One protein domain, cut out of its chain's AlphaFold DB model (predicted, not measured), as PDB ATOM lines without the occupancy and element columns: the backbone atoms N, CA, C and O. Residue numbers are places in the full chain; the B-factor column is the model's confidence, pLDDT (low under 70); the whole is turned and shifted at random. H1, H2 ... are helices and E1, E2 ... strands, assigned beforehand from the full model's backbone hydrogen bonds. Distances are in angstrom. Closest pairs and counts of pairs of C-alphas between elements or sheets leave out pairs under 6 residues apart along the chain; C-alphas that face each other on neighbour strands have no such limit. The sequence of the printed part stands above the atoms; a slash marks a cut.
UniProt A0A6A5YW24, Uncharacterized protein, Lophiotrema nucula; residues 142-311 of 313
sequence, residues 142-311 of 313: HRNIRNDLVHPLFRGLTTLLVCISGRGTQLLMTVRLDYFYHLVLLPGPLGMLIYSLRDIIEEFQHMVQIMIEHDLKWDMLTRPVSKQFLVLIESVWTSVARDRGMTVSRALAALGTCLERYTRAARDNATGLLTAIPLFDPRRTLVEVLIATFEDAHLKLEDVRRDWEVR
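What this domain is: This is residues 142 to 311 of the 313 residues of an uncharacterized protein of Lophiotrema nucula (UniProt A0A6A5YW24). Three long helices, H2, H3 and H4, form an up-and-down bundle, and a small four-stranded sheet covers one side of H3 near its beginning. H3 and H4 fold back on each other as a long helical hairpin that reaches past the sheet, while H2 meets H3 near one end and the short H1 packs on H2; residues 183 to 188 stick out. The printed part has 170 residues with four named helices and four named strands, in the order H1 E1 E2 H2 E3 E4 H3 H4. The mixed sheet has the order E1, E2, E3, E4, and the class is mixed, helices and strands. The whole is compact, with a radius of gyration of the C-alphas of 17.3 A and spans of 56 by 38 by 24 A.

Where its parts are: H1 is residues 152 to 155, with C-alpha 152 at (34.109, -29.177, 46.784). E1 is residues 162 to 167 and E2 residues 170 to 175. H2, residues 188 to 213, measures 38.9 A. E3 is residues 228 to 233 and E4 residues 236 to 241. H3, residues 248 to 276, measures 41.9 A and begins at C-alpha 248 (41.372, -24.345, 51.538). H4, residues 283 to 309, measures 39.3 A and ends at C-alpha 309 (47.726, -11.020, 50.079).

How they stand to each other: H2 is the hub. It touches H4 at a shallow tilt of 9 degrees, the same way, closest at the C-alphas of Gln 205 and Val 304, 6.7 A. With residues 204 to 211 alone it touches H3, opposite ways at 26 degrees, a shallow tilt; the C-alphas of Val 208 and Leu 252 are closest, 7.3 A. The hairpin H3 and H4 touches closest at the C-alphas of Arg 267 and Ile 291, 5.3 A, at a shallow tilt of 25 degrees. H1 touches H2, closest at the C-alphas of Leu 153 and Met 207, 6.3 A. H3 is on the sheet at a height of 6.3 A, over E3 and E4, and runs along the strands, at 20 degrees to E4 on the local plane. The hairpin E1 and E2 is antiparallel, with N 163 and O 174 2.8 A apart. E2 and E3 are parallel, with N 173 and O 230 at 2.8 A; E2, H2, E3 form a strand-helix-strand unit, two parallel neighbour strands with a helix between, its crossover right-handed. The hairpin E3 and E4 is antiparallel, with N 231 and O 238 at 2.8 A. Every O i to N i+4 pair is within hydrogen-bond range in H3 and H4, 20 of 22 in H2; H1 is too short for one.

The domain as a whole: The C-alphas of Pro 224 and Phe 280 are the two farthest apart, 56.8 A. The printed part has no cut; the links E2 to H2 and H2 to E3 are long. Mean pLDDT of the printed part is 71.9, with 60 residues under 70, among them residues 142 to 149 and 178 to 195.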
ATOM      1  N   HIS A 142      48.546 -46.119  43.752       54.72
ATOM      2  CA  HIS A 142      48.142 -45.533  45.032       54.72
ATOM      3  C   HIS A 142      46.625 -45.578  45.238       54.72
ATOM      4  O   HIS A 142      45.844 -45.818  44.321       54.72
ATOM      5  N   ARG A 143      46.170 -45.318  46.468       54.25
ATOM      6  CA  ARG A 143      44.742 -45.126  46.737       54.25
ATOM      7  C   ARG A 143      44.363 -43.690  46.356       54.25
ATOM      8  O   ARG A 143      44.923 -42.748  46.913       54.25
ATOM      9  N   ASN A 144      43.447 -43.517  45.401       59.66
ATOM     10  CA  ASN A 144      42.787 -42.222  45.212       59.66
ATOM     11  C   ASN A 144      42.029 -41.884  46.493       59.66
ATOM     12  O   ASN A 144      41.391 -42.766  47.081       59.66
ATOM     13  N   ILE A 145      42.106 -40.626  46.922       63.56
ATOM     14  CA  ILE A 145      41.168 -40.157  47.936       63.56
ATOM     15  C   ILE A 145      39.778 -40.157  47.298       63.56
ATOM     16  O   ILE A 145      39.633 -39.843  46.116       63.56
ATOM     17  N   ARG A 146      38.753 -40.561  48.048       61.12
ATOM     18  CA  ARG A 146      37.391 -40.458  47.527       61.12
ATOM     19  C   ARG A 146      37.045 -38.970  47.371       61.12
ATOM     20  O   ARG A 146      37.338 -38.178  48.266       61.12
ATOM     21  N   ASN A 147      36.440 -38.590  46.246       61.50
ATOM     22  CA  ASN A 147      36.160 -37.183  45.926       61.50
ATOM     23  C   ASN A 147      35.257 -36.500  46.967       61.50
ATOM     24  O   ASN A 147      35.395 -35.306  47.217       61.50
ATOM     25  N   ASP A 148      34.362 -37.251  47.610       57.59
ATOM     26  CA  ASP A 148      33.490 -36.770  48.686       57.59
ATOM     27  C   ASP A 148      34.260 -36.349  49.949       57.59
ATOM     28  O   ASP A 148      33.781 -35.504  50.706       57.59
ATOM     29  N   LEU A 149      35.476 -36.866  50.141       63.25
ATOM     30  CA  LEU A 149      36.360 -36.524  51.257       63.25
ATOM     31  C   LEU A 149      37.220 -35.285  50.988       63.25
ATOM     32  O   LEU A 149      37.889 -34.807  51.900       63.25
ATOM     33  N   VAL A 150      37.216 -34.763  49.761       73.31
ATOM     34  CA  VAL A 150      37.918 -33.534  49.373       73.31
ATOM     35  C   VAL A 150      36.927 -32.373  49.342       73.31
ATOM     36  O   VAL A 150      35.751 -32.548  49.001       73.31
ATOM     37  N   HIS A 151      37.400 -31.183  49.707       74.38
ATOM     38  CA  HIS A 151      36.630 -29.949  49.647       74.38
ATOM     39  C   HIS A 151      36.048 -29.730  48.235       74.38
ATOM     40  O   HIS A 151      36.791 -29.890  47.263       74.38
ATOM     41  N   PRO A 152      34.762 -29.345  48.086       67.94
ATOM     42  CA  PRO A 152      34.109 -29.177  46.784       67.94
ATOM     43  C   PRO A 152      34.892 -28.326  45.784       67.94
ATOM     44  O   PRO A 152      34.993 -28.709  44.624       67.94
ATOM     45  N   LEU A 153      35.531 -27.254  46.259       68.94
ATOM     46  CA  LEU A 153      36.395 -26.394  45.445       68.94
ATOM     47  C   LEU A 153      37.480 -27.175  44.684       68.94
ATOM     48  O   LEU A 153      37.751 -26.909  43.525       68.94
ATOM     49  N   PHE A 154      38.066 -28.188  45.323       75.25
ATOM     50  CA  PHE A 154      39.123 -29.029  44.754       75.25
ATOM     51  C   PHE A 154      38.584 -30.242  43.986       75.25
ATOM     52  O   PHE A 154      39.361 -30.968  43.368       75.25
ATOM     53  N   ARG A 155      37.264 -30.481  43.999       68.19
ATOM     54  CA  ARG A 155      36.644 -31.529  43.175       68.19
ATOM     55  C   ARG A 155      36.622 -31.126  41.705       68.19
ATOM     56  O   ARG A 155      36.832 -31.995  40.865       68.19
ATOM     57  N   GLY A 156      36.442 -29.834  41.410       60.72
ATOM     58  CA  GLY A 156      36.495 -29.293  40.044       60.72
ATOM     59  C   GLY A 156      37.832 -29.573  39.352       60.72
ATOM     60  O   GLY A 156      37.857 -30.025  38.214       60.72
ATOM     61  N   LEU A 157      38.934 -29.493  40.107       65.12
ATOM     62  CA  LEU A 157      40.278 -29.801  39.614       65.12
ATOM     63  C   LEU A 157      40.492 -31.255  39.203       65.12
ATOM     64  O   LEU A 157      41.503 -31.529  38.572       65.12
ATOM     65  N   THR A 158      39.622 -32.208  39.565       55.94
ATOM     66  CA  THR A 158      39.851 -33.646  39.316       55.94
ATOM     67  C   THR A 158      39.665 -34.067  37.846       55.94
ATOM     68  O   THR A 158      39.071 -35.111  37.557       55.94
ATOM     69  N   THR A 159      40.245 -33.295  36.926       59.81
ATOM     70  CA  THR A 159      40.398 -33.555  35.490       59.81
ATOM     71  C   THR A 159      41.343 -34.739  35.223       59.81
ATOM     72  O   THR A 159      41.874 -35.370  36.143       59.81
ATOM     73  N   LEU A 160      41.572 -35.070  33.946       51.69
ATOM     74  CA  LEU A 160      42.524 -36.115  33.528       51.69
ATOM     75  C   LEU A 160      43.979 -35.824  33.949       51.69
ATOM     76  O   LEU A 160      44.782 -36.753  33.998       51.69
ATOM     77  N   LEU A 161      44.300 -34.572  34.282       68.19
ATOM     78  CA  LEU A 161      45.657 -34.106  34.577       68.19
ATOM     79  C   LEU A 161      45.976 -34.090  36.076       68.19
ATOM     80  O   LEU A 161      47.144 -34.133  36.463       68.19
ATOM     81  N   VAL A 162      44.952 -34.050  36.935       75.38
ATOM     82  CA  VAL A 162      45.133 -33.896  38.382       75.38
ATOM     83  C   VAL A 162      44.699 -35.147  39.124       75.38
ATOM     84  O   VAL A 162      43.567 -35.633  39.047       75.38
ATOM     85  N   CYS A 163      45.622 -35.652  39.920       76.88
ATOM     86  CA  CYS A 163      45.439 -36.778  40.800       76.88
ATOM     87  C   CYS A 163      45.522 -36.327  42.254       76.88
ATOM     88  O   CYS A 163      46.572 -35.861  42.687       76.88
ATOM     89  N   ILE A 164      44.463 -36.542  43.033       80.06
ATOM     90  CA  ILE A 164      44.506 -36.346  44.484       80.06
ATOM     91  C   ILE A 164      44.531 -37.720  45.160       80.06
ATOM     92  O   ILE A 164      43.693 -38.592  44.927       80.06
ATOM     93  N   SER A 165      45.537 -37.925  45.994       73.00
ATOM     94  CA  SER A 165      45.798 -39.163  46.721       73.00
ATOM     95  C   SER A 165      46.113 -38.848  48.175       73.00
ATOM     96  O   SER A 165      46.457 -37.715  48.501       73.00
ATOM     97  N   GLY A 166      45.985 -39.824  49.068       62.91
ATOM     98  CA  GLY A 166      46.252 -39.595  50.485       62.91
ATOM     99  C   GLY A 166      46.772 -40.831  51.198       62.91
ATOM    100  O   GLY A 166      46.473 -41.963  50.813       62.91
ATOM    101  N   ARG A 167      47.554 -40.597  52.254       56.19
ATOM    102  CA  ARG A 167      48.043 -41.622  53.181       56.19
ATOM    103  C   ARG A 167      48.020 -41.064  54.603       56.19
ATOM    104  O   ARG A 167      48.730 -40.109  54.909       56.19
ATOM    105  N   GLY A 168      47.219 -41.664  55.483       54.91
ATOM    106  CA  GLY A 168      47.044 -41.171  56.853       54.91
ATOM    107  C   GLY A 168      46.531 -39.726  56.872       54.91
ATOM    108  O   GLY A 168      45.487 -39.435  56.297       54.91
ATOM    109  N   THR A 169      47.288 -38.816  57.494       59.53
ATOM    110  CA  THR A 169      46.975 -37.371  57.550       59.53
ATOM    111  C   THR A 169      47.638 -36.551  56.436       59.53
ATOM    112  O   THR A 169      47.576 -35.321  56.454       59.53
ATOM    113  N   GLN A 170      48.280 -37.211  55.470       58.12
ATOM    114  CA  GLN A 170      48.949 -36.575  54.338       58.12
ATOM    115  C   GLN A 170      48.077 -36.668  53.087       58.12
ATOM    116  O   GLN A 170      47.587 -37.745  52.740       58.12
ATOM    117  N   LEU A 171      47.936 -35.550  52.388       75.44
ATOM    118  CA  LEU A 171      47.308 -35.460  51.079       75.44
ATOM    119  C   LEU A 171      48.370 -35.083  50.041       75.44
ATOM    120  O   LEU A 171      49.170 -34.182  50.273       75.44
ATOM    121  N   LEU A 172      48.382 -35.770  48.906       77.56
ATOM    122  CA  LEU A 172      49.243 -35.502  47.760       77.56
ATOM    123  C   LEU A 172      48.371 -35.182  46.547       77.56
ATOM    124  O   LEU A 172      47.608 -36.031  46.084       77.56
ATOM    125  N   MET A 173      48.541 -33.985  46.003       86.25
ATOM    126  CA  MET A 173      48.065 -33.599  44.684       86.25
ATOM    127  C   MET A 173      49.212 -33.740  43.684       86.25
ATOM    128  O   MET A 173      50.260 -33.129  43.849       86.25
ATOM    129  N   THR A 174      49.023 -34.557  42.654       80.50
ATOM    130  CA  THR A 174      49.934 -34.668  41.513       80.50
ATOM    131  C   THR A 174      49.254 -34.092  40.286       80.50
ATOM    132  O   THR A 174      48.174 -34.547  39.921       80.50
ATOM    133  N   VAL A 175      49.890 -33.120  39.656       83.56
ATOM    134  CA  VAL A 175      49.486 -32.528  38.389       83.56
ATOM    135  C   VAL A 175      50.482 -32.993  37.338       83.56
ATOM    136  O   VAL A 175      51.692 -32.810  37.495       83.56
ATOM    137  N   ARG A 176      49.974 -33.625  36.286       73.69
ATOM    138  CA  ARG A 176      50.758 -33.999  35.116       73.69
ATOM    139  C   ARG A 176      50.293 -33.201  33.919       73.69
ATOM    140  O   ARG A 176      49.109 -33.166  33.620       73.69
ATOM    141  N   LEU A 177      51.247 -32.573  33.261       71.94
ATOM    142  CA  LEU A 177      51.091 -31.780  32.053       71.94
ATOM    143  C   LEU A 177      51.467 -32.605  30.804       71.94
ATOM    144  O   LEU A 177      51.269 -32.147  29.683       71.94
ATOM    145  N   ASP A 178      51.943 -33.844  31.001       60.22
ATOM    146  CA  ASP A 178      52.427 -34.760  29.962       60.22
ATOM    147  C   ASP A 178      51.415 -35.836  29.469       60.22
ATOM    148  O   ASP A 178      51.025 -36.766  30.180       60.22
ATOM    149  N   TYR A 179      51.121 -35.767  28.164       46.34
ATOM    150  CA  TYR A 179      51.295 -36.822  27.140       46.34
ATOM    151  C   TYR A 179      50.415 -38.085  26.996       46.34
ATOM    152  O   TYR A 179      50.767 -38.925  26.167       46.34
ATOM    153  N   PHE A 180      49.279 -38.274  27.679       39.34
ATOM    154  CA  PHE A 180      48.486 -39.518  27.472       39.34
ATOM    155  C   PHE A 180      47.256 -39.432  26.554       39.34
ATOM    156  O   PHE A 180      46.662 -40.460  26.228       39.34
ATOM    157  N   TYR A 181      46.896 -38.253  26.051       36.34
ATOM    158  CA  TYR A 181      45.844 -38.123  25.044       36.34
ATOM    159  C   TYR A 181      46.401 -37.403  23.814       36.34
ATOM    160  O   TYR A 181      46.952 -36.318  23.932       36.34
ATOM    161  N   HIS A 182      46.214 -38.017  22.641       36.25
ATOM    162  CA  HIS A 182      46.470 -37.476  21.292       36.25
ATOM    163  C   HIS A 182      47.789 -37.837  20.601       36.25
ATOM    164  O   HIS A 182      48.422 -37.015  19.953       36.25
ATOM    165  N   LEU A 183      48.071 -39.137  20.539       33.94
ATOM    166  CA  LEU A 183      48.932 -39.731  19.510       33.94
ATOM    167  C   LEU A 183      48.370 -39.620  18.066       33.94
ATOM    168  O   LEU A 183      48.845 -40.347  17.204       33.94
ATOM    169  N   VAL A 184      47.350 -38.790  17.766       34.31
ATOM    170  CA  VAL A 184      46.709 -38.844  16.428       34.31
ATOM    171  C   VAL A 184      46.279 -37.515  15.773       34.31
ATOM    172  O   VAL A 184      46.195 -37.529  14.554       34.31
ATOM    173  N   LEU A 185      46.006 -36.371  16.433       35.44
ATOM    174  CA  LEU A 185      45.234 -35.310  15.720       35.44
ATOM    175  C   LEU A 185      45.599 -33.813  15.886       35.44
ATOM    176  O   LEU A 185      44.883 -32.993  15.322       35.44
ATOM    177  N   LEU A 186      46.693 -33.404  16.543       34.19
ATOM    178  CA  LEU A 186      47.102 -31.978  16.605       34.19
ATOM    179  C   LEU A 186      48.635 -31.803  16.524       34.19
ATOM    180  O   LEU A 186      49.358 -32.771  16.773       34.19
ATOM    181  N   PRO A 187      49.158 -30.613  16.142       37.94
ATOM    182  CA  PRO A 187      50.569 -30.423  15.817       37.94
ATOM    183  C   PRO A 187      51.444 -30.437  17.081       37.94
ATOM    184  O   PRO A 187      51.757 -29.409  17.671       37.94
ATOM    185  N   GLY A 188      51.880 -31.636  17.457       47.66
ATOM    186  CA  GLY A 188      53.078 -31.897  18.246       47.66
ATOM    187  C   GLY A 188      53.009 -31.722  19.780       47.66
ATOM    188  O   GLY A 188      52.110 -31.074  20.310       47.66
ATOM    189  N   PRO A 189      54.012 -32.287  20.491       51.53
ATOM    190  CA  PRO A 189      54.201 -32.268  21.955       51.53
ATOM    191  C   PRO A 189      53.874 -30.951  22.663       51.53
ATOM    192  O   PRO A 189      53.315 -30.925  23.756       51.53
ATOM    193  N   LEU A 190      54.302 -29.849  22.045       51.81
ATOM    194  CA  LEU A 190      54.500 -28.565  22.709       51.81
ATOM    195  C   LEU A 190      53.216 -27.737  22.783       51.81
ATOM    196  O   LEU A 190      52.996 -27.052  23.778       51.81
ATOM    197  N   GLY A 191      52.336 -27.836  21.778       47.25
ATOM    198  CA  GLY A 191      51.047 -27.135  21.794       47.25
ATOM    199  C   GLY A 191      50.139 -27.623  22.926       47.25
ATOM    200  O   GLY A 191      49.468 -26.830  23.573       47.25
ATOM    201  N   MET A 192      50.174 -28.920  23.233       55.47
ATOM    202  CA  MET A 192      49.328 -29.529  24.269       55.47
ATOM    203  C   MET A 192      49.771 -29.183  25.696       55.47
ATOM    204  O   MET A 192      48.923 -29.062  26.584       55.47
ATOM    205  N   LEU A 193      51.074 -28.974  25.912       61.19
ATOM    206  CA  LEU A 193      51.614 -28.483  27.183       61.19
ATOM    207  C   LEU A 193      51.084 -27.072  27.494       61.19
ATOM    208  O   LEU A 193      50.698 -26.794  28.628       61.19
ATOM    209  N   ILE A 194      51.025 -26.210  26.471       61.00
ATOM    210  CA  ILE A 194      50.516 -24.834  26.563       61.00
ATOM    211  C   ILE A 194      49.042 -24.827  26.976       61.00
ATOM    212  O   ILE A 194      48.685 -24.131  27.925       61.00
ATOM    213  N   TYR A 195      48.199 -25.629  26.315       65.00
ATOM    214  CA  TYR A 195      46.776 -25.728  26.660       65.00
ATOM    215  C   TYR A 195      46.569 -26.282  28.071       65.00
ATOM    216  O   TYR A 195      45.871 -25.671  28.869       65.00
ATOM    217  N   SER A 196      47.256 -27.375  28.413       72.62
ATOM    218  CA  SER A 196      47.122 -28.014  29.729       72.62
ATOM    219  C   SER A 196      47.509 -27.071  30.873       72.62
ATOM    220  O   SER A 196      46.819 -27.010  31.888       72.62
ATOM    221  N   LEU A 197      48.600 -26.315  30.712       76.31
ATOM    222  CA  LEU A 197      49.024 -25.332  31.706       76.31
ATOM    223  C   LEU A 197      48.027 -24.175  31.818       76.31
ATOM    224  O   LEU A 197      47.705 -23.761  32.929       76.31
ATOM    225  N   ARG A 198      47.547 -23.661  30.681       76.75
ATOM    226  CA  ARG A 198      46.569 -22.575  30.650       76.75
ATOM    227  C   ARG A 198      45.279 -22.970  31.369       76.75
ATOM    228  O   ARG A 198      44.852 -22.224  32.243       76.75
ATOM    229  N   ASP A 199      44.736 -24.148  31.073       78.88
ATOM    230  CA  ASP A 199      43.516 -24.660  31.705       78.88
ATOM    231  C   ASP A 199      43.686 -24.772  33.227       78.88
ATOM    232  O   ASP A 199      42.826 -24.351  33.993       78.88
ATOM    233  N   ILE A 200      44.833 -25.280  33.695       82.81
ATOM    234  CA  ILE A 200      45.112 -25.396  35.134       82.81
ATOM    235  C   ILE A 200      45.209 -24.026  35.813       82.81
ATOM    236  O   ILE A 200      44.790 -23.887  36.962       82.81
ATOM    237  N   ILE A 201      45.759 -23.018  35.132       84.00
ATOM    238  CA  ILE A 201      45.855 -21.656  35.669       84.00
ATOM    239  C   ILE A 201      44.482 -20.987  35.708       84.00
ATOM    240  O   ILE A 201      44.159 -20.367  36.719       84.00
ATOM    241  N   GLU A 202      43.672 -21.136  34.659       83.44
ATOM    242  CA  GLU A 202      42.302 -20.609  34.613       83.44
ATOM    243  C   GLU A 202      41.430 -21.252  35.709       83.44
ATOM    244  O   GLU A 202      40.751 -20.547  36.457       83.44
ATOM    245  N   GLU A 203      41.525 -22.572  35.902       83.19
ATOM    246  CA  GLU A 203      40.855 -23.281  37.001       83.19
ATOM    247  C   GLU A 203      41.352 -22.815  38.377       83.19
ATOM    248  O   GLU A 203      40.558 -22.572  39.287       83.19
ATOM    249  N   PHE A 204      42.665 -22.638  38.548       88.00
ATOM    250  CA  PHE A 204      43.233 -22.119  39.792       88.00
ATOM    251  C   PHE A 204      42.721 -20.705  40.111       88.00
ATOM    252  O   PHE A 204      42.318 -20.444  41.246       88.00
ATOM    253  N   GLN A 205      42.693 -19.812  39.117       85.62
ATOM    254  CA  GLN A 205      42.133 -18.463  39.234       85.62
ATOM    255  C   GLN A 205      40.670 -18.508  39.675       85.62
ATOM    256  O   GLN A 205      40.290 -17.853  40.648       85.62
ATOM    257  N   HIS A 206      39.872 -19.340  39.007       82.31
ATOM    258  CA  HIS A 206      38.463 -19.510  39.326       82.31
ATOM    259  C   HIS A 206      38.249 -20.034  40.752       82.31
ATOM    260  O   HIS A 206      37.388 -19.541  41.482       82.31
ATOM    261  N   MET A 207      39.072 -20.982  41.206       80.94
ATOM    262  CA  MET A 207      39.002 -21.479  42.579       80.94
ATOM    263  C   MET A 207      39.322 -20.407  43.620       80.94
ATOM    264  O   MET A 207      38.660 -20.354  44.658       80.94
ATOM    265  N   VAL A 208      40.338 -19.574  43.378       83.69
ATOM    266  CA  VAL A 208      40.670 -18.468  44.287       83.69
ATOM    267  C   VAL A 208      39.512 -17.476  44.346       83.69
ATOM    268  O   VAL A 208      39.115 -17.078  45.441       83.69
ATOM    269  N   GLN A 209      38.910 -17.156  43.202       78.69
ATOM    270  CA  GLN A 209      37.736 -16.295  43.138       78.69
ATOM    271  C   GLN A 209      36.558 -16.866  43.944       78.69
ATOM    272  O   GLN A 209      36.055 -16.180  44.829       78.69
ATOM    273  N   ILE A 210      36.179 -18.135  43.735       71.94
ATOM    274  CA  ILE A 210      35.106 -18.795  44.504       71.94
ATOM    275  C   ILE A 210      35.429 -18.798  46.003       71.94
ATOM    276  O   ILE A 210      34.550 -18.550  46.828       71.94
ATOM    277  N   MET A 211      36.679 -19.085  46.383       80.12
ATOM    278  CA  MET A 211      37.081 -19.068  47.791       80.12
ATOM    279  C   MET A 211      36.819 -17.697  48.423       80.12
ATOM    280  O   MET A 211      36.325 -17.641  49.546       80.12
ATOM    281  N   ILE A 212      37.162 -16.621  47.714       73.50
ATOM    282  CA  ILE A 212      36.983 -15.245  48.176       73.50
ATOM    283  C   ILE A 212      35.496 -14.869  48.210       73.50
ATOM    284  O   ILE A 212      35.026 -14.355  49.222       73.50
ATOM    285  N   GLU A 213      34.753 -15.131  47.133       73.44
ATOM    286  CA  GLU A 213      33.333 -14.776  46.994       73.44
ATOM    287  C   GLU A 213      32.443 -15.453  48.043       73.44
ATOM    288  O   GLU A 213      31.452 -14.871  48.484       73.44
ATOM    289  N   HIS A 214      32.808 -16.665  48.466       67.38
ATOM    290  CA  HIS A 214      32.034 -17.472  49.408       67.38
ATOM    291  C   HIS A 214      32.666 -17.591  50.808       67.38
ATOM    292  O   HIS A 214      32.214 -18.418  51.596       67.38
ATOM    293  N   ASP A 215      33.702 -16.802  51.119       66.12
ATOM    294  CA  ASP A 215      34.426 -16.812  52.406       66.12
ATOM    295  C   ASP A 215      34.901 -18.214  52.861       66.12
ATOM    296  O   ASP A 215      34.845 -18.605  54.026       66.12
ATOM    297  N   LEU A 216      35.417 -19.010  51.919       69.19
ATOM    298  CA  LEU A 216      35.830 -20.403  52.160       69.19
ATOM    299  C   LEU A 216      37.271 -20.515  52.680       69.19
ATOM    300  O   LEU A 216      37.830 -21.610  52.762       69.19
ATOM    301  N   LYS A 217      37.921 -19.393  53.015       72.69
ATOM    302  CA  LYS A 217      39.347 -19.327  53.382       72.69
ATOM    303  C   LYS A 217      39.705 -20.300  54.511       72.69
ATOM    304  O   LYS A 217      40.786 -20.903  54.502       72.69
ATOM    305  N   TRP A 218      38.812 -20.446  55.483       73.19
ATOM    306  CA  TRP A 218      39.035 -21.212  56.710       73.19
ATOM    307  C   TRP A 218      38.521 -22.651  56.642       73.19
ATOM    308  O   TRP A 218      38.775 -23.430  57.568       73.19
ATOM    309  N   ASP A 219      37.862 -23.024  55.543       69.75
ATOM    310  CA  ASP A 219      37.335 -24.369  55.350       69.75
ATOM    311  C   ASP A 219      38.458 -25.395  55.286       69.75
ATOM    312  O   ASP A 219      39.563 -25.120  54.821       69.75
ATOM    313  N   MET A 220      38.188 -26.607  55.767       78.19
ATOM    314  CA  MET A 220      39.165 -27.694  55.737       78.19
ATOM    315  C   MET A 220      39.219 -28.336  54.351       78.19
ATOM    316  O   MET A 220      38.190 -28.650  53.754       78.19
ATOM    317  N   LEU A 221      40.437 -28.596  53.874       79.88
ATOM    318  CA  LEU A 221      40.695 -29.183  52.560       79.88
ATOM    319  C   LEU A 221      40.118 -30.596  52.423       79.88
ATOM    320  O   LEU A 221      39.688 -30.994  51.342       79.88
ATOM    321  N   THR A 222      40.147 -31.376  53.502       71.25
ATOM    322  CA  THR A 222      39.691 -32.768  53.510       71.25
ATOM    323  C   THR A 222      38.898 -33.105  54.758       71.25
ATOM    324  O   THR A 222      38.976 -32.426  55.786       71.25
ATOM    325  N   ARG A 223      38.125 -34.187  54.657       64.56
ATOM    326  CA  ARG A 223      37.418 -34.808  55.772       64.56
ATOM    327  C   ARG A 223      37.794 -36.287  55.856       64.56
ATOM    328  O   ARG A 223      37.513 -37.012  54.905       64.56
ATOM    329  N   PRO A 224      38.367 -36.755  56.984       55.38
ATOM    330  CA  PRO A 224      38.980 -36.011  58.077       55.38
ATOM    331  C   PRO A 224      40.132 -35.135  57.602       55.38
ATOM    332  O   PRO A 224      40.616 -35.233  56.479       55.38
ATOM    333  N   VAL A 225      40.545 -34.270  58.515       61.06
ATOM    334  CA  VAL A 225      41.459 -33.174  58.250       61.06
ATOM    335  C   VAL A 225      42.871 -33.692  57.990       61.06
ATOM    336  O   VAL A 225      43.529 -34.245  58.874       61.06
ATOM    337  N   SER A 226      43.375 -33.454  56.781       68.00
ATOM    338  CA  SER A 226      44.787 -33.638  56.453       68.00
ATOM    339  C   SER A 226      45.643 -32.614  57.198       68.00
ATOM    340  O   SER A 226      45.347 -31.421  57.167       68.00
ATOM    341  N   LYS A 227      46.730 -33.061  57.826       66.44
ATOM    342  CA  LYS A 227      47.739 -32.207  58.472       66.44
ATOM    343  C   LYS A 227      48.842 -31.788  57.513       66.44
ATOM    344  O   LYS A 227      49.479 -30.765  57.731       66.44
ATOM    345  N   GLN A 228      49.069 -32.559  56.457       70.12
ATOM    346  CA  GLN A 228      50.078 -32.255  55.453       70.12
ATOM    347  C   GLN A 228      49.460 -32.285  54.064       70.12
ATOM    348  O   GLN A 228      48.664 -33.170  53.753       70.12
ATOM    349  N   PHE A 229      49.855 -31.327  53.238       81.81
ATOM    350  CA  PHE A 229      49.492 -31.258  51.836       81.81
ATOM    351  C   PHE A 229      50.754 -31.088  51.001       81.81
ATOM    352  O   PHE A 229      51.543 -30.174  51.236       81.81
ATOM    353  N   LEU A 230      50.946 -32.004  50.063       76.50
ATOM    354  CA  LEU A 230      52.029 -32.018  49.098       76.50
ATOM    355  C   LEU A 230      51.423 -31.764  47.719       76.50
ATOM    356  O   LEU A 230      50.489 -32.453  47.319       76.50
ATOM    357  N   VAL A 231      51.964 -30.796  46.997       84.56
ATOM    358  CA  VAL A 231      51.658 -30.550  45.589       84.56
ATOM    359  C   VAL A 231      52.892 -30.924  44.786       84.56
ATOM    360  O   VAL A 231      53.998 -30.520  45.137       84.56
ATOM    361  N   LEU A 232      52.700 -31.717  43.740       79.19
ATOM    362  CA  LEU A 232      53.717 -32.127  42.783       79.19
ATOM    363  C   LEU A 232      53.213 -31.775  41.384       79.19
ATOM    364  O   LEU A 232      52.170 -32.280  40.981       79.19
ATOM    365  N   ILE A 233      53.941 -30.940  40.657       84.19
ATOM    366  CA  ILE A 233      53.684 -30.603  39.255       84.19
ATOM    367  C   ILE A 233      54.905 -31.054  38.465       84.19
ATOM    368  O   ILE A 233      55.977 -30.459  38.583       84.19
ATOM    369  N   GLU A 234      54.758 -32.148  37.721       75.81
ATOM    370  CA  GLU A 234      55.871 -32.872  37.092       75.81
ATOM    371  C   GLU A 234      57.033 -33.143  38.071       75.81
ATOM    372  O   GLU A 234      56.923 -34.012  38.940       75.81
ATOM    373  N   SER A 235      58.143 -32.408  37.955       72.69
ATOM    374  CA  SER A 235      59.339 -32.538  38.796       72.69
ATOM    375  C   SER A 235      59.413 -31.528  39.948       72.69
ATOM    376  O   SER A 235      60.314 -31.619  40.783       72.69
ATOM    377  N   VAL A 236      58.502 -30.556  40.001       74.44
ATOM    378  CA  VAL A 236      58.494 -29.478  40.998       74.44
ATOM    379  C   VAL A 236      57.502 -29.803  42.100       74.44
ATOM    380  O   VAL A 236      56.377 -30.208  41.826       74.44
ATOM    381  N   TRP A 237      57.898 -29.609  43.358       79.38
ATOM    382  CA  TRP A 237      57.029 -29.894  44.492       79.38
ATOM    383  C   TRP A 237      57.057 -28.808  45.567       79.38
ATOM    384  O   TRP A 237      58.050 -28.099  45.763       79.38
ATOM    385  N   THR A 238      55.949 -28.726  46.299       73.31
ATOM    386  CA  THR A 238      55.760 -27.867  47.472       73.31
ATOM    387  C   THR A 238      55.011 -28.657  48.539       73.31
ATOM    388  O   THR A 238      54.017 -29.313  48.245       73.31
ATOM    389  N   SER A 239      55.467 -28.594  49.791       77.31
ATOM    390  CA  SER A 239      54.799 -29.235  50.930       77.31
ATOM    391  C   SER A 239      54.458 -28.203  51.993       77.31
ATOM    392  O   SER A 239      55.293 -27.377  52.353       77.31
ATOM    393  N   VAL A 240      53.264 -28.316  52.564       75.94
ATOM    394  CA  VAL A 240      52.825 -27.544  53.728       75.94
ATOM    395  C   VAL A 240      52.344 -28.520  54.796       75.94
ATOM    396  O   VAL A 240      51.577 -29.435  54.505       75.94
ATOM    397  N   ALA A 241      52.791 -28.337  56.039       69.75
ATOM    398  CA  ALA A 241      52.390 -29.154  57.181       69.75
ATOM    399  C   ALA A 241      51.892 -28.270  58.330       69.75
ATOM    400  O   ALA A 241      52.482 -27.230  58.628       69.75
ATOM    401  N   ARG A 242      50.781 -28.664  58.958       64.31
ATOM    402  CA  ARG A 242      50.116 -27.955  60.055       64.31
ATOM    403  C   ARG A 242      49.395 -28.934  60.975       64.31
ATOM    404  O   ARG A 242      48.487 -29.646  60.554       64.31
ATOM    405  N   ASP A 243      49.693 -28.859  62.266       58.84
ATOM    406  CA  ASP A 243      49.076 -29.731  63.277       58.84
ATOM    407  C   ASP A 243      47.567 -29.520  63.437       58.84
ATOM    408  O   ASP A 243      46.836 -30.442  63.808       58.84
ATOM    409  N   ARG A 244      47.100 -28.302  63.141       62.53
ATOM    410  CA  ARG A 244      45.687 -27.904  63.211       62.53
ATOM    411  C   ARG A 244      44.872 -28.298  61.979       62.53
ATOM    412  O   ARG A 244      43.658 -28.144  62.016       62.53
ATOM    413  N   GLY A 245      45.521 -28.790  60.925       68.88
ATOM    414  CA  GLY A 245      44.868 -29.119  59.666       68.88
ATOM    415  C   GLY A 245      45.173 -28.185  58.508       68.88
ATOM    416  O   GLY A 245      45.688 -27.074  58.679       68.88
ATOM    417  N   MET A 246      44.852 -28.677  57.316       80.12
ATOM    418  CA  MET A 246      45.002 -27.971  56.054       80.12
ATOM    419  C   MET A 246      43.705 -27.260  55.685       80.12
ATOM    420  O   MET A 246      42.682 -27.915  55.481       80.12
ATOM    421  N   THR A 247      43.767 -25.936  55.567       83.75
ATOM    422  CA  THR A 247      42.649 -25.120  55.087       83.75
ATOM    423  C   THR A 247      42.671 -24.992  53.565       83.75
ATOM    424  O   THR A 247      43.718 -25.181  52.942       83.75
ATOM    425  N   VAL A 248      41.533 -24.638  52.970       80.31
ATOM    426  CA  VAL A 248      41.372 -24.345  51.538       80.31
ATOM    427  C   VAL A 248      42.344 -23.259  51.094       80.31
ATOM    428  O   VAL A 248      43.090 -23.477  50.144       80.31
ATOM    429  N   SER A 249      42.422 -22.154  51.839       84.50
ATOM    430  CA  SER A 249      43.398 -21.089  51.591       84.50
ATOM    431  C   SER A 249      44.822 -21.626  51.543       84.50
ATOM    432  O   SER A 249      45.508 -21.509  50.542       84.50
ATOM    433  N   ARG A 250      45.280 -22.336  52.571       85.81
ATOM    434  CA  ARG A 250      46.652 -22.865  52.599       85.81
ATOM    435  C   ARG A 250      46.930 -23.870  51.485       85.81
ATOM    436  O   ARG A 250      48.047 -23.913  50.974       85.81
ATOM    437  N   ALA A 251      45.933 -24.663  51.109       89.44
ATOM    438  CA  ALA A 251      46.043 -25.597  50.002       89.44
ATOM    439  C   ALA A 251      46.201 -24.870  48.660       89.44
ATOM    440  O   ALA A 251      47.088 -25.219  47.881       89.44
ATOM    441  N   LEU A 252      45.407 -23.822  48.421       89.50
ATOM    442  CA  LEU A 252      45.542 -22.967  47.243       89.50
ATOM    443  C   LEU A 252      46.895 -22.244  47.217       89.50
ATOM    444  O   LEU A 252      47.492 -22.126  46.154       89.50
ATOM    445  N   ALA A 253      47.449 -21.863  48.370       89.06
ATOM    446  CA  ALA A 253      48.742 -21.171  48.451       89.06
ATOM    447  C   ALA A 253      49.864 -22.126  48.058       89.06
ATOM    448  O   ALA A 253      50.771 -21.767  47.306       89.06
ATOM    449  N   ALA A 254      49.785 -23.365  48.552       89.31
ATOM    450  CA  ALA A 254      50.719 -24.421  48.196       89.31
ATOM    451  C   ALA A 254      50.658 -24.739  46.694       89.31
ATOM    452  O   ALA A 254      51.709 -24.890  46.068       89.31
ATOM    453  N   LEU A 255      49.450 -24.804  46.120       91.00
ATOM    454  CA  LEU A 255      49.242 -25.019  44.688       91.00
ATOM    455  C   LEU A 255      49.801 -23.856  43.860       91.00
ATOM    456  O   LEU A 255      50.624 -24.103  42.983       91.00
ATOM    457  N   GLY A 256      49.448 -22.612  44.190       89.94
ATOM    458  CA  GLY A 256      49.955 -21.409  43.524       89.94
ATOM    459  C   GLY A 256      51.480 -21.305  43.584       89.94
ATOM    460  O   GLY A 256      52.124 -21.129  42.557       89.94
ATOM    461  N   THR A 257      52.083 -21.550  44.753       89.06
ATOM    462  CA  THR A 257      53.551 -21.588  44.911       89.06
ATOM    463  C   THR A 257      54.185 -22.675  44.038       89.06
ATOM    464  O   THR A 257      55.257 -22.481  43.468       89.06
ATOM    465  N   CYS A 258      53.559 -23.853  43.947       88.31
ATOM    466  CA  CYS A 258      54.066 -24.941  43.116       88.31
ATOM    467  C   CYS A 258      53.947 -24.621  41.619       88.31
ATOM    468  O   CYS A 258      54.886 -24.899  40.875       88.31
ATOM    469  N   LEU A 259      52.834 -24.011  41.197       89.75
ATOM    470  CA  LEU A 259      52.617 -23.530  39.832       89.75
ATOM    471  C   LEU A 259      53.651 -22.466  39.457       89.75
ATOM    472  O   LEU A 259      54.294 -22.606  38.428       89.75
ATOM    473  N   GLU A 260      53.890 -21.476  40.321       89.31
ATOM    474  CA  GLU A 260      54.876 -20.410  40.094       89.31
ATOM    475  C   GLU A 260      56.299 -20.969  39.927       89.31
ATOM    476  O   GLU A 260      57.049 -20.585  39.030       89.31
ATOM    477  N   ARG A 261      56.681 -21.927  40.782       87.69
ATOM    478  CA  ARG A 261      57.981 -22.603  40.671       87.69
ATOM    479  C   ARG A 261      58.089 -23.412  39.381       87.69
ATOM    480  O   ARG A 261      59.152 -23.411  38.764       87.69
ATOM    481  N   TYR A 262      57.016 -24.100  38.990       87.62
ATOM    482  CA  TYR A 262      56.979 -24.872  37.753       87.62
ATOM    483  C   TYR A 262      57.091 -23.968  36.522       87.62
ATOM    484  O   TYR A 262      57.943 -24.222  35.676       87.62
ATOM    485  N   THR A 263      56.299 -22.895  36.434       85.88
ATOM    486  CA  THR A 263      56.323 -21.977  35.285       85.88
ATOM    487  C   THR A 263      57.682 -21.304  35.137       85.88
ATOM    488  O   THR A 263      58.205 -21.245  34.026       85.88
ATOM    489  N   ARG A 264      58.318 -20.896  36.245       86.44
ATOM    490  CA  ARG A 264      59.687 -20.358  36.233       86.44
ATOM    491  C   ARG A 264      60.707 -21.387  35.740       86.44
ATOM    492  O   ARG A 264      61.448 -21.103  34.806       86.44
ATOM    493  N   ALA A 265      60.711 -22.595  36.307       81.62
ATOM    494  CA  ALA A 265      61.647 -23.644  35.898       81.62
ATOM    495  C   ALA A 265      61.453 -24.055  34.426       81.62
ATOM    496  O   ALA A 265      62.423 -24.266  33.699       81.62
ATOM    497  N   ALA A 266      60.203 -24.147  33.969       80.19
ATOM    498  CA  ALA A 266      59.877 -24.473  32.587       80.19
ATOM    499  C   ALA A 266      60.309 -23.360  31.616       80.19
ATOM    500  O   ALA A 266      60.869 -23.664  30.561       80.19
ATOM    501  N   ARG A 267      60.141 -22.085  31.996       84.31
ATOM    502  CA  ARG A 267      60.654 -20.923  31.251       84.31
ATOM    503  C   ARG A 267      62.176 -20.950  31.135       84.31
ATOM    504  O   ARG A 267      62.698 -20.764  30.037       84.31
ATOM    505  N   ASP A 268      62.884 -21.192  32.234       80.62
ATOM    506  CA  ASP A 268      64.351 -21.215  32.249       80.62
ATOM    507  C   ASP A 268      64.886 -22.345  31.353       80.62
ATOM    508  O   ASP A 268      65.781 -22.130  30.532       80.62
ATOM    509  N   ASN A 269      64.263 -23.527  31.419       74.06
ATOM    510  CA  ASN A 269      64.575 -24.654  30.538       74.06
ATOM    511  C   ASN A 269      64.292 -24.333  29.061       74.06
ATOM    512  O   ASN A 269      65.123 -24.624  28.199       74.06
ATOM    513  N   ALA A 270      63.149 -23.711  28.755       74.25
ATOM    514  CA  ALA A 270      62.805 -23.306  27.392       74.25
ATOM    515  C   ALA A 270      63.775 -22.240  26.855       74.25
ATOM    516  O   ALA A 270      64.193 -22.308  25.702       74.25
ATOM    517  N   THR A 271      64.212 -21.308  27.701       75.50
ATOM    518  CA  THR A 271      65.214 -20.291  27.347       75.50
ATOM    519  C   THR A 271      66.570 -20.931  27.055       75.50
ATOM    520  O   THR A 271      67.206 -20.599  26.055       75.50
ATOM    521  N   GLY A 272      66.992 -21.902  27.870       72.88
ATOM    522  CA  GLY A 272      68.195 -22.695  27.606       72.88
ATOM    523  C   GLY A 272      68.108 -23.502  26.306       72.88
ATOM    524  O   GLY A 272      69.091 -23.622  25.580       72.88
ATOM    525  N   LEU A 273      66.923 -24.006  25.955       70.62
ATOM    526  CA  LEU A 273      66.698 -24.673  24.674       70.62
ATOM    527  C   LEU A 273      66.761 -23.681  23.499       70.62
ATOM    528  O   LEU A 273      67.348 -23.989  22.465       70.62
ATOM    529  N   LEU A 274      66.206 -22.477  23.661       74.12
ATOM    530  CA  LEU A 274      66.197 -21.440  22.628       74.12
ATOM    531  C   LEU A 274      67.610 -20.992  22.230       74.12
ATOM    532  O   LEU A 274      67.862 -20.706  21.057       74.12
ATOM    533  N   THR A 275      68.533 -20.925  23.192       78.25
ATOM    534  CA  THR A 275      69.936 -20.567  22.930       78.25
ATOM    535  C   THR A 275      70.701 -21.681  22.216       78.25
ATOM    536  O   THR A 275      71.650 -21.391  21.490       78.25
ATOM    537  N   ALA A 276      70.266 -22.936  22.363       74.50
ATOM    538  CA  ALA A 276      70.856 -24.096  21.698       74.50
ATOM    539  C   ALA A 276      70.319 -24.338  20.271       74.50
ATOM    540  O   ALA A 276      70.944 -25.061  19.494       74.50
ATOM    541  N   ILE A 277      69.169 -23.756  19.910       70.50
ATOM    542  CA  ILE A 277      68.547 -23.923  18.589       70.50
ATOM    543  C   ILE A 277      69.114 -22.896  17.584       70.50
ATOM    544  O   ILE A 277      69.077 -21.691  17.860       70.50
ATOM    545  N   PRO A 278      69.571 -23.323  16.385       80.50
ATOM    546  CA  PRO A 278      70.028 -22.413  15.333       80.50
ATOM    547  C   PRO A 278      68.972 -21.368  14.938       80.50
ATOM    548  O   PRO A 278      67.781 -21.661  14.897       80.50
ATOM    549  N   LEU A 279      69.410 -20.155  14.582       78.38
ATOM    550  CA  LEU A 279      68.523 -19.013  14.295       78.38
ATOM    551  C   LEU A 279      67.472 -19.273  13.203       78.38
ATOM    552  O   LEU A 279      66.387 -18.707  13.263       78.38
ATOM    553  N   PHE A 280      67.778 -20.132  12.231       77.56
ATOM    554  CA  PHE A 280      66.898 -20.434  11.096       77.56
ATOM    555  C   PHE A 280      66.102 -21.736  11.266       77.56
ATOM    556  O   PHE A 280      65.469 -22.200  10.319       77.56
ATOM    557  N   ASP A 281      66.151 -22.359  12.445       69.69
ATOM    558  CA  ASP A 281      65.406 -23.585  12.708       69.69
ATOM    559  C   ASP A 281      63.928 -23.261  13.011       69.69
ATOM    560  O   ASP A 281      63.646 -22.477  13.921       69.69
ATOM    561  N   PRO A 282      62.960 -23.883  12.314       71.31
ATOM    562  CA  PRO A 282      61.533 -23.620  12.519       71.31
ATOM    563  C   PRO A 282      61.033 -23.974  13.931       71.31
ATOM    564  O   PRO A 282      59.986 -23.489  14.358       71.31
ATOM    565  N   ARG A 283      61.775 -24.785  14.698       71.06
ATOM    566  CA  ARG A 283      61.460 -25.086  16.105       71.06
ATOM    567  C   ARG A 283      61.710 -23.898  17.029       71.06
ATOM    568  O   ARG A 283      61.146 -23.865  18.119       71.06
ATOM    569  N   ARG A 284      62.513 -22.918  16.607       74.44
ATOM    570  CA  ARG A 284      62.837 -21.723  17.391       74.44
ATOM    571  C   ARG A 284      61.582 -20.930  17.763       74.44
ATOM    572  O   ARG A 284      61.367 -20.655  18.939       74.44
ATOM    573  N   THR A 285      60.709 -20.676  16.788       75.81
ATOM    574  CA  THR A 285      59.439 -19.961  16.995       75.81
ATOM    575  C   THR A 285      58.526 -20.682  17.991       75.81
ATOM    576  O   THR A 285      57.871 -20.040  18.803       75.81
ATOM    577  N   LEU A 286      58.511 -22.021  17.988       69.12
ATOM    578  CA  LEU A 286      57.727 -22.797  18.957       69.12
ATOM    579  C   LEU A 286      58.248 -22.618  20.389       69.12
ATOM    580  O   LEU A 286      57.456 -22.517  21.324       69.12
ATOM    581  N   VAL A 287      59.569 -22.556  20.565       71.50
ATOM    582  CA  VAL A 287      60.190 -22.322  21.876       71.50
ATOM    583  C   VAL A 287      59.960 -20.887  22.358       71.50
ATOM    584  O   VAL A 287      59.695 -20.683  23.538       71.50
ATOM    585  N   GLU A 288      59.967 -19.903  21.461       79.19
ATOM    586  CA  GLU A 288      59.627 -18.510  21.789       79.19
ATOM    587  C   GLU A 288      58.169 -18.377  22.266       79.19
ATOM    588  O   GLU A 288      57.909 -17.742  23.288       79.19
ATOM    589  N   VAL A 289      57.222 -19.051  21.600       77.88
ATOM    590  CA  VAL A 289      55.809 -19.100  22.027       77.88
ATOM    591  C   VAL A 289      55.655 -19.770  23.400       77.88
ATOM    592  O   VAL A 289      54.862 -19.312  24.226       77.88
ATOM    593  N   LEU A 290      56.423 -20.828  23.682       71.81
ATOM    594  CA  LEU A 290      56.430 -21.476  24.998       71.81
ATOM    595  C   LEU A 290      56.919 -20.536  26.100       71.81
ATOM    596  O   LEU A 290      56.278 -20.446  27.143       71.81
ATOM    597  N   ILE A 291      58.022 -19.820  25.868       78.31
ATOM    598  CA  ILE A 291      58.566 -18.851  26.830       78.31
ATOM    599  C   ILE A 291      57.521 -17.777  27.141       78.31
ATOM    600  O   ILE A 291      57.218 -17.561  28.313       78.31
ATOM    601  N   ALA A 292      56.911 -17.183  26.110       82.19
ATOM    602  CA  ALA A 292      55.860 -16.183  26.281       82.19
ATOM    603  C   ALA A 292      54.648 -16.735  27.056       82.19
ATOM    604  O   ALA A 292      54.088 -16.050  27.908       82.19
ATOM    605  N   THR A 293      54.276 -17.997  26.818       77.88
ATOM    606  CA  THR A 293      53.198 -18.666  27.564       77.88
ATOM    607  C   THR A 293      53.545 -18.804  29.048       77.88
ATOM    608  O   THR A 293      52.706 -18.529  29.903       77.88
ATOM    609  N   PHE A 294      54.770 -19.226  29.381       81.00
ATOM    610  CA  PHE A 294      55.193 -19.350  30.778       81.00
ATOM    611  C   PHE A 294      55.297 -17.990  31.482       81.00
ATOM    612  O   PHE A 294      55.036 -17.911  32.682       81.00
ATOM    613  N   GLU A 295      55.646 -16.928  30.756       84.31
ATOM    614  CA  GLU A 295      55.658 -15.553  31.269       84.31
ATOM    615  C   GLU A 295      54.245 -15.036  31.563       84.31
ATOM    616  O   GLU A 295      53.999 -14.569  32.673       84.31
ATOM    617  N   ASP A 296      53.301 -15.191  30.628       84.81
ATOM    618  CA  ASP A 296      51.884 -14.849  30.840       84.81
ATOM    619  C   ASP A 296      51.292 -15.621  32.030       84.81
ATOM    620  O   ASP A 296      50.668 -15.047  32.923       84.81
ATOM    621  N   ALA A 297      51.568 -16.925  32.091       80.94
ATOM    622  CA  ALA A 297      51.200 -17.783  33.207       80.94
ATOM    623  C   ALA A 297      51.753 -17.278  34.550       80.94
ATOM    624  O   ALA A 297      51.044 -17.280  35.555       80.94
ATOM    625  N   HIS A 298      53.017 -16.850  34.583       82.50
ATOM    626  CA  HIS A 298      53.639 -16.330  35.796       82.50
ATOM    627  C   HIS A 298      52.989 -15.022  36.258       82.50
ATOM    628  O   HIS A 298      52.656 -14.911  37.436       82.50
ATOM    629  N   LEU A 299      52.743 -14.081  35.342       83.88
ATOM    630  CA  LEU A 299      52.084 -12.806  35.647       83.88
ATOM    631  C   LEU A 299      50.672 -13.019  36.205       83.88
ATOM    632  O   LEU A 299      50.328 -12.467  37.247       83.88
ATOM    633  N   LYS A 300      49.892 -13.910  35.585       85.00
ATOM    634  CA  LYS A 300      48.558 -14.295  36.067       85.00
ATOM    635  C   LYS A 300      48.575 -14.851  37.488       85.00
ATOM    636  O   LYS A 300      47.665 -14.572  38.264       85.00
ATOM    637  N   LEU A 301      49.588 -15.645  37.835       84.12
ATOM    638  CA  LEU A 301      49.748 -16.176  39.190       84.12
ATOM    639  C   LEU A 301      50.153 -15.085  40.188       84.12
ATOM    640  O   LEU A 301      49.689 -15.115  41.327       84.12
ATOM    641  N   GLU A 302      50.986 -14.122  39.782       83.19
ATOM    642  CA  GLU A 302      51.330 -12.971  40.624       83.19
ATOM    643  C   GLU A 302      50.119 -12.085  40.914       83.19
ATOM    644  O   GLU A 302      49.938 -11.684  42.063       83.19
ATOM    645  N   ASP A 303      49.282 -11.808  39.914       83.75
ATOM    646  CA  ASP A 303      48.078 -10.989  40.084       83.75
ATOM    647  C   ASP A 303      47.109 -11.640  41.083       83.75
ATOM    648  O   ASP A 303      46.689 -11.001  42.047       83.75
ATOM    649  N   VAL A 304      46.877 -12.952  40.952       80.94
ATOM    650  CA  VAL A 304      46.084 -13.733  41.919       80.94
ATOM    651  C   VAL A 304      46.678 -13.665  43.324       80.94
ATOM    652  O   VAL A 304      45.945 -13.575  44.310       80.94
ATOM    653  N   ARG A 305      48.011 -13.723  43.439       80.31
ATOM    654  CA  ARG A 305      48.684 -13.641  44.737       80.31
ATOM    655  C   ARG A 305      48.504 -12.264  45.371       80.31
ATOM    656  O   ARG A 305      48.218 -12.202  46.562       80.31
ATOM    657  N   ARG A 306      48.623 -11.180  44.597       79.38
ATOM    658  CA  ARG A 306      48.412  -9.806  45.086       79.38
ATOM    659  C   ARG A 306      46.978  -9.599  45.566       79.38
ATOM    660  O   ARG A 306      46.786  -9.084  46.663       79.38
ATOM    661  N   ASP A 307      45.991 -10.054  44.796       71.94
ATOM    662  CA  ASP A 307      44.569  -9.933  45.155       71.94
ATOM    663  C   ASP A 307      44.222 -10.655  46.461       71.94
ATOM    664  O   ASP A 307      43.305 -10.263  47.190       71.94
ATOM    665  N   TRP A 308      44.973 -11.710  46.761       69.19
ATOM    666  CA  TRP A 308      44.826 -12.499  47.967       69.19
ATOM    667  C   TRP A 308      45.617 -11.932  49.157       69.19
ATOM    668  O   TRP A 308      45.048 -11.780  50.236       69.19
ATOM    669  N   GLU A 309      46.890 -11.563  48.991       67.44
ATOM    670  CA  GLU A 309      47.726 -11.020  50.079       67.44
ATOM    671  C   GLU A 309      47.156  -9.707  50.653       67.44
ATOM    672  O   GLU A 309      47.263  -9.474  51.851       67.44
ATOM    673  N   VAL A 310      46.460  -8.899  49.843       56.66
ATOM    674  CA  VAL A 310      45.809  -7.645  50.281       56.66
ATOM    675  C   VAL A 310      44.606  -7.873  51.218       56.66
ATOM    676  O   VAL A 310      44.156  -6.935  51.868       56.66
ATOM    677  N   ARG A 311      44.068  -9.098  51.311       50.75
ATOM    678  CA  ARG A 311      42.864  -9.423  52.107       50.75
ATOM    679  C   ARG A 311      43.145 -10.262  53.359       50.75
ATOM    680  O   ARG A 311      42.206 -10.695  54.028       50.75
TER     681      ARG A 311